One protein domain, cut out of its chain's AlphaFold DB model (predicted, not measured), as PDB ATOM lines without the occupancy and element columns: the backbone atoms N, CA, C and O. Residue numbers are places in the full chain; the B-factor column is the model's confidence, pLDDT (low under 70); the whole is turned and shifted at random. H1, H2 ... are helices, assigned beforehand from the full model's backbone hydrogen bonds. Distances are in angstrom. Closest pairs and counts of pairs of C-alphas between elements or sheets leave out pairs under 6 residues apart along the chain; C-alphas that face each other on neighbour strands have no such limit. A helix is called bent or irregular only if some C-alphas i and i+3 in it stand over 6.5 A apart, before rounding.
ATOM      1  N   ALA A  22      94.908 131.477 190.300       60.91
ATOM      2  CA  ALA A  22      96.082 131.712 189.459       60.91
ATOM      3  C   ALA A  22      96.021 130.972 188.109       60.91
ATOM      4  O   ALA A  22      96.506 131.490 187.106       60.91
ATOM      5  N   GLU A  23      95.383 129.799 188.054       63.25
ATOM      6  CA  GLU A  23      95.201 129.047 186.806       63.25
ATOM      7  C   GLU A  23      94.375 129.818 185.769       63.25
ATOM      8  O   GLU A  23      94.739 129.854 184.595       63.25
ATOM      9  N   LEU A  24      93.327 130.529 186.199       71.88
ATOM     10  CA  LEU A  24      92.443 131.245 185.279       71.88
ATOM     11  C   LEU A  24      93.159 132.425 184.601       71.88
ATOM     12  O   LEU A  24      92.898 132.725 183.439       71.88
ATOM     13  N   TYR A  25      94.090 133.080 185.300       69.62
ATOM     14  CA  TYR A  25      94.894 134.163 184.728       69.62
ATOM     15  C   TYR A  25      95.946 133.674 183.742       69.62
ATOM     16  O   TYR A  25      96.216 134.372 182.766       69.62
ATOM     17  N   SER A  26      96.527 132.497 183.989       75.06
ATOM     18  CA  SER A  26      97.459 131.871 183.053       75.06
ATOM     19  C   SER A  26      96.764 131.583 181.728       75.06
ATOM     20  O   SER A  26      97.245 132.018 180.683       75.06
ATOM     21  N   ASP A  27      95.596 130.940 181.768       82.12
ATOM     22  CA  ASP A  27      94.841 130.606 180.558       82.12
ATOM     23  C   ASP A  27      94.351 131.858 179.824       82.12
ATOM     24  O   ASP A  27      94.488 131.955 178.603       82.12
ATOM     25  N   LEU A  28      93.842 132.858 180.555       81.81
ATOM     26  CA  LEU A  28      93.400 134.120 179.964       81.81
ATOM     27  C   LEU A  28      94.578 134.889 179.343       81.81
ATOM     28  O   LEU A  28      94.481 135.374 178.217       81.81
ATOM     29  N   GLY A  29      95.707 134.973 180.052       81.38
ATOM     30  CA  GLY A  29      96.929 135.614 179.570       81.38
ATOM     31  C   GLY A  29      97.482 134.925 178.325       81.38
ATOM     32  O   GLY A  29      97.771 135.596 177.334       81.38
ATOM     33  N   LEU A  30      97.553 133.592 178.335       85.25
ATOM     34  CA  LEU A  30      97.994 132.787 177.197       85.25
ATOM     35  C   LEU A  30      97.069 132.975 175.987       85.25
ATOM     36  O   LEU A  30      97.558 133.184 174.879       85.25
ATOM     37  N   LEU A  31      95.747 132.963 176.195       88.19
ATOM     38  CA  LEU A  31      94.754 133.186 175.141       88.19
ATOM     39  C   LEU A  31      94.907 134.582 174.518       88.19
ATOM     40  O   LEU A  31      94.919 134.711 173.294       88.19
ATOM     41  N   LEU A  32      95.054 135.624 175.345       83.75
ATOM     42  CA  LEU A  32      95.224 137.002 174.877       83.75
ATOM     43  C   LEU A  32      96.541 137.191 174.119       83.75
ATOM     44  O   LEU A  32      96.549 137.835 173.068       83.75
ATOM     45  N   VAL A  33      97.642 136.611 174.610       85.50
ATOM     46  CA  VAL A  33      98.936 136.649 173.914       85.50
ATOM     47  C   VAL A  33      98.858 135.894 172.594       85.50
ATOM     48  O   VAL A  33      99.311 136.412 171.577       85.50
ATOM     49  N   PHE A  34      98.260 134.703 172.586       89.75
ATOM     50  CA  PHE A  34      98.097 133.905 171.377       89.75
ATOM     51  C   PHE A  34      97.276 134.656 170.326       89.75
ATOM     52  O   PHE A  34      97.714 134.801 169.186       89.75
ATOM     53  N   LEU A  35      96.126 135.211 170.717       87.25
ATOM     54  CA  LEU A  35      95.269 135.975 169.818       87.25
ATOM     55  C   LEU A  35      95.988 137.227 169.297       87.25
ATOM     56  O   LEU A  35      96.014 137.477 168.092       87.25
ATOM     57  N   GLY A  36      96.644 137.978 170.184       85.50
ATOM     58  CA  GLY A  36      97.438 139.146 169.820       85.50
ATOM     59  C   GLY A  36      98.578 138.818 168.848       85.50
ATOM     60  O   GLY A  36      98.782 139.561 167.884       85.50
ATOM     61  N   ALA A  37      99.270 137.692 169.050       85.38
ATOM     62  CA  ALA A  37     100.348 137.208 168.191       85.38
ATOM     63  C   ALA A  37      99.848 136.774 166.807       85.38
ATOM     64  O   ALA A  37     100.479 137.115 165.807       85.38
ATOM     65  N   VAL A  38      98.702 136.088 166.723       88.88
ATOM     66  CA  VAL A  38      98.075 135.734 165.438       88.88
ATOM     67  C   VAL A  38      97.734 136.997 164.644       88.88
ATOM     68  O   VAL A  38      98.082 137.089 163.467       88.88
ATOM     69  N   LEU A  39      97.131 138.003 165.289       82.94
ATOM     70  CA  LEU A  39      96.832 139.286 164.643       82.94
ATOM     71  C   LEU A  39      98.108 140.024 164.200       82.94
ATOM     72  O   LEU A  39      98.150 140.557 163.091       82.94
ATOM     73  N   ALA A  40      99.157 140.029 165.030       82.00
ATOM     74  CA  ALA A  40     100.443 140.643 164.690       82.00
ATOM     75  C   ALA A  40     101.102 139.947 163.490       82.00
ATOM     76  O   ALA A  40     101.613 140.603 162.582       82.00
ATOM     77  N   PHE A  41     101.061 138.614 163.461       85.44
ATOM     78  CA  PHE A  41     101.613 137.825 162.367       85.44
ATOM     79  C   PHE A  41     100.830 138.046 161.073       85.44
ATOM     80  O   PHE A  41     101.425 138.193 160.008       85.44
ATOM     81  N   GLN A  42      99.502 138.143 161.157       83.56
ATOM     82  CA  GLN A  42      98.653 138.442 160.010       83.56
ATOM     83  C   GLN A  42      98.912 139.848 159.453       83.56
ATOM     84  O   GLN A  42      98.968 140.020 158.236       83.56
ATOM     85  N   PHE A  43      99.147 140.832 160.325       81.19
ATOM     86  CA  PHE A  43      99.581 142.171 159.928       81.19
ATOM     87  C   PHE A  43     100.945 142.151 159.219       81.19
ATOM     88  O   PHE A  43     101.076 142.711 158.132       81.19
ATOM     89  N   LEU A  44     101.942 141.462 159.786       82.31
ATOM     90  CA  LEU A  44     103.269 141.322 159.176       82.31
ATOM     91  C   LEU A  44     103.205 140.611 157.823       82.31
ATOM     92  O   LEU A  44     103.815 141.065 156.859       82.31
ATOM     93  N   TYR A  45     102.434 139.528 157.729       83.75
ATOM     94  CA  TYR A  45     102.229 138.807 156.477       83.75
ATOM     95  C   TYR A  45     101.583 139.704 155.416       83.75
ATOM     96  O   TYR A  45     102.014 139.708 154.262       83.75
ATOM     97  N   TYR A  46     100.588 140.505 155.806       78.31
ATOM     98  CA  TYR A  46      99.941 141.463 154.914       78.31
ATOM     99  C   TYR A  46     100.907 142.554 154.436       78.31
ATOM    100  O   TYR A  46     100.930 142.858 153.247       78.31
ATOM    101  N   GLU A  47     101.735 143.111 155.322       78.38
ATOM    102  CA  GLU A  47     102.779 144.077 154.955       78.38
ATOM    103  C   GLU A  47     103.797 143.463 153.981       78.38
ATOM    104  O   GLU A  47     104.049 144.038 152.923       78.38
ATOM    105  N   VAL A  48     104.315 142.260 154.257       81.75
ATOM    106  CA  VAL A  48     105.269 141.565 153.368       81.75
ATOM    107  C   VAL A  48     104.646 141.243 152.004       81.75
ATOM    108  O   VAL A  48     105.311 141.365 150.974       81.75
ATOM    109  N   ALA A  49     103.367 140.867 151.964       79.88
ATOM    110  CA  ALA A  49     102.644 140.664 150.712       79.88
ATOM    111  C   ALA A  49     102.418 141.988 149.952       79.88
ATOM    112  O   ALA A  49     102.540 142.020 148.728       79.88
ATOM    113  N   MET A  50     102.150 143.086 150.664       71.31
ATOM    114  CA  MET A  50     101.964 144.428 150.094       71.31
ATOM    115  C   MET A  50     103.262 145.065 149.593       71.31
ATOM    116  O   MET A  50     103.220 145.836 148.636       71.31
ATOM    117  N   LEU A  51     104.425 144.687 150.139       73.88
ATOM    118  CA  LEU A  51     105.735 145.061 149.587       73.88
ATOM    119  C   LEU A  51     105.892 144.645 148.113       73.88
ATOM    120  O   LEU A  51     106.654 145.274 147.381       73.88
ATOM    121  N   LYS A  52     105.160 143.618 147.658       74.19
ATOM    122  CA  LYS A  52     105.150 143.185 146.255       74.19
ATOM    123  C   LYS A  52     104.177 143.957 145.357       74.19
ATOM    124  O   LYS A  52     104.372 143.925 144.149       74.19
ATOM    125  N   ASN A  53     103.145 144.616 145.895       67.44
ATOM    126  CA  ASN A  53     102.138 145.347 145.112       67.44
ATOM    127  C   ASN A  53     101.527 146.507 145.932       67.44
ATOM    128  O   ASN A  53     100.569 146.292 146.674       67.44
ATOM    129  N   PRO A  54     102.023 147.750 145.784       67.56
ATOM    130  CA  PRO A  54     101.638 148.881 146.638       67.56
ATOM    131  C   PRO A  54     100.292 149.551 146.284       67.56
ATOM    132  O   PRO A  54      99.898 150.524 146.925       67.56
ATOM    133  N   SER A  55      99.573 149.068 145.269       65.56
ATOM    134  CA  SER A  55      98.531 149.825 144.552       65.56
ATOM    135  C   SER A  55      97.186 150.005 145.279       65.56
ATOM    136  O   SER A  55      96.279 150.609 144.712       65.56
ATOM    137  N   GLY A  56      97.014 149.490 146.501       62.06
ATOM    138  CA  GLY A  56      95.709 149.450 147.184       62.06
ATOM    139  C   GLY A  56      95.791 149.460 148.711       62.06
ATOM    140  O   GLY A  56      95.089 148.701 149.374       62.06
ATOM    141  N   ARG A  57      96.688 150.271 149.278       62.06
ATOM    142  CA  ARG A  57      96.985 150.276 150.719       62.06
ATOM    143  C   ARG A  57      95.892 150.990 151.532       62.06
ATOM    144  O   ARG A  57      95.718 152.199 151.405       62.06
ATOM    145  N   SER A  58      95.203 150.277 152.427       66.94
ATOM    146  CA  SER A  58      94.286 150.872 153.416       66.94
ATOM    147  C   SER A  58      94.976 151.048 154.780       66.94
ATOM    148  O   SER A  58      94.885 150.219 155.684       66.94
ATOM    149  N   LEU A  59      95.671 152.177 154.945       69.56
ATOM    150  CA  LEU A  59      96.424 152.508 156.169       69.56
ATOM    151  C   LEU A  59      95.560 152.505 157.446       69.56
ATOM    152  O   LEU A  59      96.039 152.136 158.515       69.56
ATOM    153  N   GLY A  60      94.279 152.873 157.349       74.25
ATOM    154  CA  GLY A  60      93.384 152.916 158.511       74.25
ATOM    155  C   GLY A  60      93.130 151.542 159.142       74.25
ATOM    156  O   GLY A  60      93.151 151.408 160.363       74.25
ATOM    157  N   LEU A  61      92.950 150.507 158.317       72.81
ATOM    158  CA  LEU A  61      92.685 149.145 158.793       72.81
ATOM    159  C   LEU A  61      93.952 148.537 159.416       72.81
ATOM    160  O   LEU A  61      93.891 147.888 160.454       72.81
ATOM    161  N   GLN A  62      95.113 148.845 158.838       77.44
ATOM    162  CA  GLN A  62      96.428 148.482 159.362       77.44
ATOM    163  C   GLN A  62      96.698 149.051 160.760       77.44
ATOM    164  O   GLN A  62      97.081 148.308 161.663       77.44
ATOM    165  N   VAL A  63      96.450 150.349 160.960       80.12
ATOM    166  CA  VAL A  63      96.623 150.998 162.269       80.12
ATOM    167  C   VAL A  63      95.642 150.433 163.295       80.12
ATOM    168  O   VAL A  63      96.028 150.175 164.432       80.12
ATOM    169  N   PHE A  64      94.395 150.174 162.899       82.25
ATOM    170  CA  PHE A  64      93.402 149.567 163.784       82.25
ATOM    171  C   PHE A  64      93.812 148.159 164.243       82.25
ATOM    172  O   PHE A  64      93.765 147.863 165.436       82.25
ATOM    173  N   VAL A  65      94.273 147.307 163.321       81.00
ATOM    174  CA  VAL A  65      94.748 145.950 163.647       81.00
ATOM    175  C   VAL A  65      95.986 145.999 164.542       81.00
ATOM    176  O   VAL A  65      96.071 145.231 165.499       81.00
ATOM    177  N   ALA A  66      96.910 146.931 164.294       81.38
ATOM    178  CA  ALA A  66      98.087 147.122 165.138       81.38
ATOM    179  C   ALA A  66      97.718 147.585 166.558       81.38
ATOM    180  O   ALA A  66      98.254 147.058 167.532       81.38
ATOM    181  N   LEU A  67      96.766 148.515 166.699       84.50
ATOM    182  CA  LEU A  67      96.269 148.967 168.004       84.50
ATOM    183  C   LEU A  67      95.557 147.844 168.768       84.50
ATOM    184  O   LEU A  67      95.805 147.661 169.963       84.50
ATOM    185  N   ALA A  68      94.718 147.064 168.082       82.56
ATOM    186  CA  ALA A  68      94.030 145.922 168.673       82.56
ATOM    187  C   ALA A  68      95.033 144.851 169.129       82.56
ATOM    188  O   ALA A  68      95.005 144.433 170.284       82.56
ATOM    189  N   SER A  69      95.975 144.467 168.260       84.31
ATOM    190  CA  SER A  69      97.034 143.502 168.579       84.31
ATOM    191  C   SER A  69      97.910 143.968 169.746       84.31
ATOM    192  O   SER A  69      98.144 143.194 170.672       84.31
ATOM    193  N   SER A  70      98.315 145.243 169.763       85.00
ATOM    194  CA  SER A  70      99.090 145.835 170.861       85.00
ATOM    195  C   SER A  70      98.333 145.785 172.191       85.00
ATOM    196  O   SER A  70      98.898 145.408 173.216       85.00
ATOM    197  N   SER A  71      97.029 146.077 172.172       84.50
ATOM    198  CA  SER A  71      96.178 146.014 173.367       84.50
ATOM    199  C   SER A  71      96.053 144.583 173.901       84.50
ATOM    200  O   SER A  71      96.214 144.357 175.099       84.50
ATOM    201  N   PHE A  72      95.831 143.603 173.016       84.38
ATOM    202  CA  PHE A  72      95.742 142.189 173.399       84.38
ATOM    203  C   PHE A  72      97.071 141.638 173.921       84.38
ATOM    204  O   PHE A  72      97.085 140.979 174.959       84.38
ATOM    205  N   LEU A  73      98.191 141.948 173.259       83.38
ATOM    206  CA  LEU A  73      99.520 141.541 173.714       83.38
ATOM    207  C   LEU A  73      99.881 142.201 175.045       83.38
ATOM    208  O   LEU A  73     100.335 141.511 175.949       83.38
ATOM    209  N   GLY A  74      99.644 143.506 175.194       83.62
ATOM    210  CA  GLY A  74      99.949 144.239 176.423       83.62
ATOM    211  C   GLY A  74      99.186 143.696 177.631       83.62
ATOM    212  O   GLY A  74      99.790 143.429 178.670       83.62
ATOM    213  N   LEU A  75      97.878 143.467 177.484       82.69
ATOM    214  CA  LEU A  75      97.053 142.881 178.542       82.69
ATOM    215  C   LEU A  75      97.420 141.415 178.813       82.69
ATOM    216  O   LEU A  75      97.533 141.023 179.970       82.69
ATOM    217  N   GLY A  76      97.662 140.617 177.769       82.19
ATOM    218  CA  GLY A  76      98.074 139.221 177.912       82.19
ATOM    219  C   GLY A  76      99.414 139.071 178.640       82.19
ATOM    220  O   GLY A  76      99.518 138.288 179.582       82.19
ATOM    221  N   LEU A  77     100.415 139.881 178.273       80.88
ATOM    222  CA  LEU A  77     101.704 139.949 178.969       80.88
ATOM    223  C   LEU A  77     101.542 140.424 180.410       80.88
ATOM    224  O   LEU A  77     102.185 139.872 181.297       80.88
ATOM    225  N   PHE A  78     100.681 141.409 180.667       77.81
ATOM    226  CA  PHE A  78     100.398 141.865 182.027       77.81
ATOM    227  C   PHE A  78      99.841 140.734 182.904       77.81
ATOM    228  O   PHE A  78     100.338 140.525 184.011       77.81
ATOM    229  N   PHE A  79      98.877 139.957 182.399       77.69
ATOM    230  CA  PHE A  79      98.349 138.788 183.106       77.69
ATOM    231  C   PHE A  79      99.404 137.692 183.306       77.69
ATOM    232  O   PHE A  79      99.480 137.125 184.394       77.69
ATOM    233  N   LEU A  80     100.263 137.445 182.314       76.31
ATOM    234  CA  LEU A  80     101.375 136.491 182.415       76.31
ATOM    235  C   LEU A  80     102.430 136.912 183.446       76.31
ATOM    236  O   LEU A  80     102.888 136.079 184.223       76.31
ATOM    237  N   TYR A  81     102.795 138.195 183.500       71.44
ATOM    238  CA  TYR A  81     103.719 138.714 184.514       71.44
ATOM    239  C   TYR A  81     103.110 138.667 185.915       71.44
ATOM    240  O   TYR A  81     103.794 138.281 186.866       71.44
ATOM    241  N   ALA A  82     101.824 139.009 186.038       72.62
ATOM    242  CA  ALA A  82     101.090 138.885 187.290       72.62
ATOM    243  C   ALA A  82     101.036 137.421 187.760       72.62
ATOM    244  O   ALA A  82     101.319 137.151 188.926       72.62
ATOM    245  N   TRP A  83     100.765 136.477 186.853       70.88
ATOM    246  CA  TRP A  83     100.788 135.040 187.134       70.88
ATOM    247  C   TRP A  83     102.179 134.542 187.548       70.88
ATOM    248  O   TRP A  83     102.310 133.835 188.542       70.88
ATOM    249  N   ALA A  84     103.234 134.971 186.849       71.50
ATOM    250  CA  ALA A  84     104.617 134.622 187.176       71.50
ATOM    251  C   ALA A  84     105.106 135.232 188.507       71.50
ATOM    252  O   ALA A  84     106.237 134.979 188.924       71.50
ATOM    253  N   GLY A  85     104.297 136.074 189.165       67.38
ATOM    254  CA  GLY A  85     104.681 136.796 190.376       67.38
ATOM    255  C   GLY A  85     105.810 137.810 190.146       67.38
ATOM    256  O   GLY A  85     106.420 138.286 191.106       67.38
ATOM    257  N   LEU A  86     106.097 138.137 188.882       63.31
ATOM    258  CA  LEU A  86     107.130 139.080 188.482       63.31
ATOM    259  C   LEU A  86     106.534 140.485 188.504       63.31
ATOM    260  O   LEU A  86     105.648 140.830 187.727       63.31
ATOM    261  N   CYS A  87     107.034 141.318 189.409       60.09
ATOM    262  CA  CYS A  87     106.627 142.712 189.482       60.09
ATOM    263  C   CYS A  87     107.344 143.484 188.356       60.09
ATOM    264  O   CYS A  87     108.570 143.550 188.382       60.09
ATOM    265  N   PRO A  88     106.649 144.102 187.381       57.47
ATOM    266  CA  PRO A  88     107.299 144.762 186.236       57.47
ATOM    267  C   PRO A  88     108.280 145.877 186.644       57.47
ATOM    268  O   PRO A  88     109.206 146.212 185.907       57.47
ATOM    269  N   GLN A  89     108.135 146.406 187.858       61.72
ATOM    270  CA  GLN A  89     109.039 147.397 188.429       61.72
ATOM    271  C   GLN A  89     110.448 146.854 188.715       61.72
ATOM    272  O   GLN A  89     111.410 147.614 188.631       61.72
ATOM    273  N   SER A  90     110.615 145.551 188.980       61.16
ATOM    274  CA  SER A  90     111.950 144.965 189.155       61.16
ATOM    275  C   SER A  90     112.722 144.895 187.835       61.16
ATOM    276  O   SER A  90     113.924 145.142 187.834       61.16
ATOM    277  N   LEU A  91     112.039 144.655 186.708       60.34
ATOM    278  CA  LEU A  91     112.647 144.623 185.371       60.34
ATOM    279  C   LEU A  91     113.145 146.002 184.923       60.34
ATOM    280  O   LEU A  91     114.243 146.100 184.380       60.34
ATOM    281  N   LEU A  92     112.390 147.071 185.200       64.06
ATOM    282  CA  LEU A  92     112.851 148.439 184.931       64.06
ATOM    283  C   LEU A  92     114.044 148.822 185.811       64.06
ATOM    284  O   LEU A  92     114.998 149.422 185.318       64.06
ATOM    285  N   GLN A  93     114.040 148.415 187.082       65.12
ATOM    286  CA  GLN A  93     115.175 148.628 187.983       65.12
ATOM    287  C   GLN A  93     116.429 147.880 187.498       65.12
ATOM    288  O   GLN A  93     117.545 148.389 187.572       65.12
ATOM    289  N   GLN A  94     116.251 146.670 186.969       62.75
ATOM    290  CA  GLN A  94     117.333 145.832 186.461       62.75
ATOM    291  C   GLN A  94     117.882 146.361 185.128       62.75
ATOM    292  O   GLN A  94     119.096 146.405 184.946       62.75
ATOM    293  N   ALA A  95     117.018 146.865 184.243       59.97
ATOM    294  CA  ALA A  95     117.417 147.562 183.021       59.97
ATOM    295  C   ALA A  95     118.158 148.880 183.316       59.97
ATOM    296  O   ALA A  95     119.167 149.176 182.677       59.97
ATOM    297  N   TRP A  96     117.717 149.640 184.326       65.62
ATOM    298  CA  TRP A  96     118.418 150.836 184.802       65.62
ATOM    299  C   TRP A  96     119.811 150.500 185.357       65.62
ATOM    300  O   TRP A  96     120.797 151.139 184.995       65.62
TER     301      TRP A  96
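AT A GLANCE: This is residues 22 to 96 of the 112 residues of the protein "Hypothetical protein" of Symbiodinium necroappetens (UniProt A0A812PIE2). The domain is a long helical hairpin, with H1 and H2 side by side and running opposite ways, and a short third helix, H3, that turns off about perpendicular to H2 just after H2 ends, giving an L-like outline with one long and one short arm. The hairpin makes the longest axis; at its closed end residues 48 to 56, of which 48 to 50 belong to H1, stick out, and residues 89 to 96 of H3 stick out at the other end. The printed part has 75 residues with three named helices, in the order H1, H2, H3, and no named strand; its class is all helix. The whole is loose, with a radius of gyration of the C-alphas of 16.0 A, and spans 48 by 32 by 18 A, only just flat.

HOW THE PARTS SIT: From the first printed residue, H1, residues 22 to 50, touches H2, residues 59 to 83, with 46 pairs of C-alphas within 8 A. Their closest C-alphas are those of Gly 29 and Gly 76, 4.1 A apart, and their centres are 7.9 A apart. Their lines stand at a shallow tilt of 27 degrees, opposite ways, and the two form a helical hairpin. H3, residues 88 to 96, is close to H2 but not clearly touching, with 1 pair of C-alphas within 8 A: the closest, those of Tyr 81 and Pro 88, are 7.2 A apart. H2 and H3 stand about perpendicular, at 80 degrees. H1 and H3 are apart. In H1, H2 and H3 every O i to N i+4 pair is within hydrogen-bond range.

IN THESE COORDINATES: H1 runs from Ala 22, with its C-alpha at (96.082, 131.712, 189.459), to Met 50, and measures 41.8 A from first to last C-alpha. H2 runs from Leu 59, with its C-alpha at (96.424, 152.508, 156.169), to Trp 83, and measures 35.8 A. H3 runs from Pro 88 to Trp 96, with C-alpha 96 at (118.418, 150.836, 184.802), and measures 12.8 A. No helix is bent.

THE WHOLE: The two C-alphas farthest apart are those of Ala 22 and Ser 55, at 48.5 A; those of the first and last printed residues, Ala 22 and Trp 96, are 29.8 A apart. Without the stretches that stand free, residues 48 to 56 and 89 to 96, the body has 58 residues and spans 43 by 18 by 13 A. The printed part has no cut. The link from H1 to H2 is short, with 8 residues, and that from H2 to H3 is tight, with 4. The mean pLDDT of the printed part is 75.7; it is under 70 at residues 22 to 23, residue 25, residues 53 to 59 and residues 85 to 96.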